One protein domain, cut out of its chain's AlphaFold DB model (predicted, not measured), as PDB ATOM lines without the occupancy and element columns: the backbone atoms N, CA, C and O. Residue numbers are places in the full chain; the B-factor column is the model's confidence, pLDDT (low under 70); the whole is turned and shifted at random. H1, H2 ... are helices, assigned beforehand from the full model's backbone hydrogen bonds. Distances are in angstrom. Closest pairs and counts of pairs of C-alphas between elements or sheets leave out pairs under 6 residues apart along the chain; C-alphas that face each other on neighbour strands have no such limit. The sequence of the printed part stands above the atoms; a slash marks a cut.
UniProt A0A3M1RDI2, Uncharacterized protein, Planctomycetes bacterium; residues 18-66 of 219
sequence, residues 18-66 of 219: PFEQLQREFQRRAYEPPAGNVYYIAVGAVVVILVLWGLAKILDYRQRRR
ATOM      1  N   PRO A  18     -18.911  38.081  -4.132       65.69
ATOM      2  CA  PRO A  18     -18.188  37.779  -2.892       65.69
ATOM      3  C   PRO A  18     -16.834  37.094  -3.136       65.69
ATOM      4  O   PRO A  18     -15.977  37.117  -2.254       65.69
ATOM      5  N   PHE A  19     -16.609  36.509  -4.319       68.38
ATOM      6  CA  PHE A  19     -15.366  35.795  -4.611       68.38
ATOM      7  C   PHE A  19     -14.179  36.728  -4.832       68.38
ATOM      8  O   PHE A  19     -13.086  36.419  -4.361       68.38
ATOM      9  N   GLU A  20     -14.379  37.887  -5.465       75.00
ATOM     10  CA  GLU A  20     -13.296  38.861  -5.632       75.00
ATOM     11  C   GLU A  20     -12.871  39.468  -4.295       75.00
ATOM     12  O   GLU A  20     -11.683  39.680  -4.052       75.00
ATOM     13  N   GLN A  21     -13.830  39.707  -3.397       76.25
ATOM     14  CA  GLN A  21     -13.543  40.247  -2.071       76.25
ATOM     15  C   GLN A  21     -12.816  39.214  -1.197       76.25
ATOM     16  O   GLN A  21     -11.854  39.564  -0.515       76.25
ATOM     17  N   LEU A  22     -13.190  37.933  -1.306       74.38
ATOM     18  CA  LEU A  22     -12.464  36.819  -0.694       74.38
ATOM     19  C   LEU A  22     -11.060  36.657  -1.292       74.38
ATOM     20  O   LEU A  22     -10.099  36.564  -0.538       74.38
ATOM     21  N   GLN A  23     -10.893  36.685  -2.619       78.75
ATOM     22  CA  GLN A  23      -9.571  36.601  -3.255       78.75
ATOM     23  C   GLN A  23      -8.656  37.749  -2.831       78.75
ATOM     24  O   GLN A  23      -7.481  37.517  -2.546       78.75
ATOM     25  N   ARG A  24      -9.186  38.973  -2.750       76.12
ATOM     26  CA  ARG A  24      -8.417  40.151  -2.343       76.12
ATOM     27  C   ARG A  24      -8.039  40.087  -0.856       76.12
ATOM     28  O   ARG A  24      -6.923  40.462  -0.512       76.12
ATOM     29  N   GLU A  25      -8.900  39.539   0.006       76.75
ATOM     30  CA  GLU A  25      -8.598  39.232   1.418       76.75
ATOM     31  C   GLU A  25      -7.546  38.115   1.568       76.75
ATOM     32  O   GLU A  25      -6.605  38.256   2.354       76.75
ATOM     33  N   PHE A  26      -7.635  37.038   0.778       76.12
ATOM     34  CA  PHE A  26      -6.645  35.953   0.781       76.12
ATOM     35  C   PHE A  26      -5.285  36.405   0.231       76.12
ATOM     36  O   PHE A  26      -4.257  36.000   0.767       76.12
ATOM     37  N   GLN A  27      -5.257  37.291  -0.769       75.56
ATOM     38  CA  GLN A  27      -4.020  37.914  -1.256       75.56
ATOM     39  C   GLN A  27      -3.425  38.898  -0.244       75.56
ATOM     40  O   GLN A  27      -2.206  38.979  -0.120       75.56
ATOM     41  N   ARG A  28      -4.252  39.620   0.527       69.06
ATOM     42  CA  ARG A  28      -3.760  40.515   1.592       69.06
ATOM     43  C   ARG A  28      -3.154  39.753   2.766       69.06
ATOM     44  O   ARG A  28      -2.272  40.274   3.438       69.06
ATOM     45  N   ARG A  29      -3.612  38.519   2.992       57.41
ATOM     46  CA  ARG A  29      -2.988  37.538   3.886       57.41
ATOM     47  C   ARG A  29      -2.112  36.551   3.123       57.41
ATOM     48  O   ARG A  29      -2.016  35.398   3.546       57.41
ATOM     49  N   ALA A  30      -1.464  36.980   2.035       60.03
ATOM     50  CA  ALA A  30      -0.269  36.307   1.554       60.03
ATOM     51  C   ALA A  30       0.750  36.367   2.696       60.03
ATOM     52  O   ALA A  30       1.511  37.315   2.847       60.03
ATOM     53  N   TYR A  31       0.627  35.383   3.583       62.59
ATOM     54  CA  TYR A  31       1.519  35.057   4.667       62.59
ATOM     55  C   TYR A  31       2.868  34.961   3.976       62.59
ATOM     56  O   TYR A  31       3.074  33.995   3.253       62.59
ATOM     57  N   GLU A  32       3.723  35.981   4.085       64.06
ATOM     58  CA  GLU A  32       5.142  35.832   3.792       64.06
ATOM     59  C   GLU A  32       5.635  34.880   4.870       64.06
ATOM     60  O   GLU A  32       5.838  35.295   6.018       64.06
ATOM     61  N   PRO A  33       5.692  33.567   4.597       61.06
ATOM     62  CA  PRO A  33       6.020  32.638   5.641       61.06
ATOM     63  C   PRO A  33       7.509  32.892   5.862       61.06
ATOM     64  O   PRO A  33       8.272  32.841   4.889       61.06
ATOM     65  N   PRO A  34       7.953  33.198   7.092       75.44
ATOM     66  CA  PRO A  34       9.381  33.302   7.357       75.44
ATOM     67  C   PRO A  34      10.024  32.043   6.776       75.44
ATOM     68  O   PRO A  34       9.486  30.957   6.980       75.44
ATOM     69  N   ALA A  35      11.086  32.179   5.976       76.81
ATOM     70  CA  ALA A  35      11.543  31.128   5.056       76.81
ATOM     71  C   ALA A  35      11.726  29.737   5.712       76.81
ATOM     72  O   ALA A  35      11.578  28.713   5.048       76.81
ATOM     73  N   GLY A  36      11.958  29.686   7.030       81.69
ATOM     74  CA  GLY A  36      11.974  28.450   7.818       81.69
ATOM     75  C   GLY A  36      10.621  27.729   7.963       81.69
ATOM     76  O   GLY A  36      10.593  26.503   8.006       81.69
ATOM     77  N   ASN A  37       9.488  28.435   7.981       85.62
ATOM     78  CA  ASN A  37       8.152  27.845   8.135       85.62
ATOM     79  C   ASN A  37       7.642  27.183   6.850       85.62
ATOM     80  O   ASN A  37       6.882  26.216   6.932       85.62
ATOM     81  N   VAL A  38       8.081  27.653   5.676       86.12
ATOM     82  CA  VAL A  38       7.722  27.040   4.382       86.12
ATOM     83  C   VAL A  38       8.150  25.573   4.351       86.12
ATOM     84  O   VAL A  38       7.386  24.713   3.913       86.12
ATOM     85  N   TYR A  39       9.338  25.277   4.884       92.38
ATOM     86  CA  TYR A  39       9.875  23.921   4.943       92.38
ATOM     87  C   TYR A  39       8.993  22.979   5.774       92.38
ATOM     88  O   TYR A  39       8.616  21.912   5.293       92.38
ATOM     89  N   TYR A  40       8.594  23.375   6.987       93.44
ATOM     90  CA  TYR A  40       7.746  22.537   7.845       93.44
ATOM     91  C   TYR A  40       6.357  22.294   7.252       93.44
ATOM     92  O   TYR A  40       5.837  21.184   7.358       93.44
ATOM     93  N   ILE A  41       5.769  23.300   6.597       91.44
ATOM     94  CA  ILE A  41       4.475  23.154   5.916       91.44
ATOM     95  C   ILE A  41       4.605  22.171   4.747       91.44
ATOM     96  O   ILE A  41       3.775  21.274   4.610       91.44
ATOM     97  N   ALA A  42       5.666  22.290   3.944       93.62
ATOM     98  CA  ALA A  42       5.925  21.377   2.835       93.62
ATOM     99  C   ALA A  42       6.139  19.934   3.323       93.62
ATOM    100  O   ALA A  42       5.509  19.010   2.807       93.62
ATOM    101  N   VAL A  43       6.958  19.731   4.360       96.38
ATOM    102  CA  VAL A  43       7.182  18.409   4.967       96.38
ATOM    103  C   VAL A  43       5.882  17.847   5.545       96.38
ATOM    104  O   VAL A  43       5.548  16.694   5.283       96.38
ATOM    105  N   GLY A  44       5.112  18.657   6.274       96.31
ATOM    106  CA  GLY A  44       3.817  18.259   6.822       96.31
ATOM    107  C   GLY A  44       2.837  17.821   5.732       96.31
ATOM    108  O   GLY A  44       2.216  16.766   5.855       96.31
ATOM    109  N   ALA A  45       2.757  18.568   4.628       96.69
ATOM    110  CA  ALA A  45       1.923  18.214   3.484       96.69
ATOM    111  C   ALA A  45       2.350  16.878   2.855       96.69
ATOM    112  O   ALA A  45       1.504  16.020   2.609       96.69
ATOM    113  N   VAL A  46       3.656  16.657   2.656       97.94
ATOM    114  CA  VAL A  46       4.186  15.388   2.127       97.94
ATOM    115  C   VAL A  46       3.856  14.217   3.055       97.94
ATOM    116  O   VAL A  46       3.413  13.172   2.582       97.94
ATOM    117  N   VAL A  47       4.007  14.388   4.372       98.12
ATOM    118  CA  VAL A  47       3.657  13.357   5.362       98.12
ATOM    119  C   VAL A  47       2.166  13.033   5.305       98.12
ATOM    120  O   VAL A  47       1.802  11.859   5.246       98.12
ATOM    121  N   VAL A  48       1.297  14.045   5.259       97.50
ATOM    122  CA  VAL A  48      -0.157  13.852   5.155       97.50
ATOM    123  C   VAL A  48      -0.520  13.108   3.867       97.50
ATOM    124  O   VAL A  48      -1.293  12.151   3.917       97.50
ATOM    125  N   ILE A  49       0.082  13.480   2.734       98.06
ATOM    126  CA  ILE A  49      -0.122  12.801   1.448       98.06
ATOM    127  C   ILE A  49       0.330  11.338   1.528       98.06
ATOM    128  O   ILE A  49      -0.406  10.455   1.090       98.06
ATOM    129  N   LEU A  50       1.495  11.052   2.118       97.75
ATOM    130  CA  LEU A  50       1.993   9.683   2.287       97.75
ATOM    131  C   LEU A  50       1.096   8.846   3.202       97.75
ATOM    132  O   LEU A  50       0.844   7.679   2.903       97.75
ATOM    133  N   VAL A  51       0.575   9.431   4.283       97.56
ATOM    134  CA  VAL A  51      -0.369   8.762   5.189       97.56
ATOM    135  C   VAL A  51      -1.678   8.448   4.468       97.56
ATOM    136  O   VAL A  51      -2.137   7.308   4.518       97.56
ATOM    137  N   LEU A  52      -2.256   9.419   3.753       95.50
ATOM    138  CA  LEU A  52      -3.469   9.226   2.950       95.50
ATOM    139  C   LEU A  52      -3.262   8.163   1.868       95.50
ATOM    140  O   LEU A  52      -4.102   7.280   1.702       95.50
ATOM    141  N   TRP A  53      -2.129   8.208   1.170       97.12
ATOM    142  CA  TRP A  53      -1.773   7.229   0.148       97.12
ATOM    143  C   TRP A  53      -1.585   5.825   0.735       97.12
ATOM    144  O   TRP A  53      -2.084   4.848   0.173       97.12
ATOM    145  N   GLY A  54      -0.937   5.718   1.897       95.75
ATOM    146  CA  GLY A  54      -0.788   4.470   2.641       95.75
ATOM    147  C   GLY A  54      -2.134   3.895   3.084       95.75
ATOM    148  O   GLY A  54      -2.398   2.714   2.860       95.75
ATOM    149  N   LEU A  55      -3.023   4.728   3.636       92.94
ATOM    150  CA  LEU A  55      -4.386   4.328   4.003       92.94
ATOM    151  C   LEU A  55      -5.176   3.849   2.786       92.94
ATOM    152  O   LEU A  55      -5.766   2.768   2.830       92.94
ATOM    153  N   ALA A  56      -5.147   4.613   1.693       86.88
ATOM    154  CA  ALA A  56      -5.806   4.245   0.446       86.88
ATOM    155  C   ALA A  56      -5.285   2.897  -0.062       86.88
ATOM    156  O   ALA A  56      -6.078   2.023  -0.387       86.88
ATOM    157  N   LYS A  57      -3.965   2.672  -0.038       91.12
ATOM    158  CA  LYS A  57      -3.355   1.391  -0.422       91.12
ATOM    159  C   LYS A  57      -3.742   0.235   0.491       91.12
ATOM    160  O   LYS A  57      -3.941  -0.865  -0.013       91.12
ATOM    161  N   ILE A  58      -3.860   0.449   1.799       87.62
ATOM    162  CA  ILE A  58      -4.306  -0.584   2.746       87.62
ATOM    163  C   ILE A  58      -5.771  -0.954   2.484       87.62
ATOM    164  O   ILE A  58      -6.118  -2.139   2.498       87.62
ATOM    165  N   LEU A  59      -6.618   0.038   2.208       79.88
ATOM    166  CA  LEU A  59      -8.017  -0.171   1.837       79.88
ATOM    167  C   LEU A  59      -8.130  -0.900   0.494       79.88
ATOM    168  O   LEU A  59      -8.812  -1.920   0.422       79.88
ATOM    169  N   ASP A  60      -7.372  -0.471  -0.517       77.44
ATOM    170  CA  ASP A  60      -7.313  -1.109  -1.835       77.44
ATOM    171  C   ASP A  60      -6.778  -2.540  -1.746       77.44
ATOM    172  O   ASP A  60      -7.279  -3.440  -2.411       77.44
ATOM    173  N   TYR A  61      -5.772  -2.792  -0.909       77.75
ATOM    174  CA  TYR A  61      -5.236  -4.134  -0.700       77.75
ATOM    175  C   TYR A  61      -6.249  -5.042   0.009       77.75
ATOM    176  O   TYR A  61      -6.347  -6.226  -0.322       77.75
ATOM    177  N   ARG A  62      -7.050  -4.492   0.934       66.50
ATOM    178  CA  ARG A  62      -8.187  -5.202   1.539       66.50
ATOM    179  C   ARG A  62      -9.308  -5.460   0.530       66.50
ATOM    180  O   ARG A  62      -9.860  -6.556   0.547       66.50
ATOM    181  N   GLN A  63      -9.611  -4.513  -0.358       63.22
ATOM    182  CA  GLN A  63     -10.673  -4.644  -1.364       63.22
ATOM    183  C   GLN A  63     -10.289  -5.560  -2.533       63.22
ATOM    184  O   GLN A  63     -11.075  -6.414  -2.934       63.22
ATOM    185  N   ARG A  64      -9.066  -5.448  -3.063       62.38
ATOM    186  CA  ARG A  64      -8.616  -6.203  -4.248       62.38
ATOM    187  C   ARG A  64      -8.346  -7.679  -3.966       62.38
ATOM    188  O   ARG A  64      -8.285  -8.465  -4.906       62.38
ATOM    189  N   ARG A  65      -8.172  -8.088  -2.700       54.53
ATOM    190  CA  ARG A  65      -7.813  -9.475  -2.359       54.53
ATOM    191  C   ARG A  65      -8.972 -10.435  -2.094       54.53
ATOM    192  O   ARG A  65      -8.659 -11.599  -1.865       54.53
ATOM    193  N   ARG A  66     -10.255 -10.041  -2.161       53.59
ATOM    194  CA  ARG A  66     -11.394 -10.990  -2.253       53.59
ATOM    195  C   ARG A  66     -12.745 -10.271  -2.430       53.59
ATOM    196  O   ARG A  66     -13.073  -9.451  -1.576       53.59
TER     197      ARG A  66
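This is residues 18 to 66 of the 219 residues of an uncharacterized protein of Planctomycetes bacterium (UniProt A0A3M1RDI2). The long straight helix H2 makes one arm of a wide, open V, and the short helix H1 with the link after it makes the other; the corner is near Ala 35, and nothing packs between the arms. The printed part has 49 residues with two named helices, H1 then H2, and no named strand: all helix. It is extended, with a radius of gyration of the C-alphas of 18.1 A, and flat, spanning 52 by 33 by 6 A.

Look first at H2, residues 35 to 64, where 24 of 26 O i to N i+4 pairs are within hydrogen-bond range. In H1, residues 18 to 28, every such pair is. The two helices are apart, with no C-alpha of one within 8 A of the other.

Find C-alpha 35 at (11.543, 31.128, 5.056); from there H2 runs 43.4 A to C-alpha 64 at (-8.616, -6.203, -4.248). H1 runs 15.4 A from C-alpha 18 at (-18.188, 37.779, -2.892).

The farthest C-alphas, of Arg 28 and Arg 66, are 52.2 A apart. The printed part has no cut, and its link is short, 6 residues. pLDDT is under 70 at residues 18 to 19, 28 to 33 and 62 to 66.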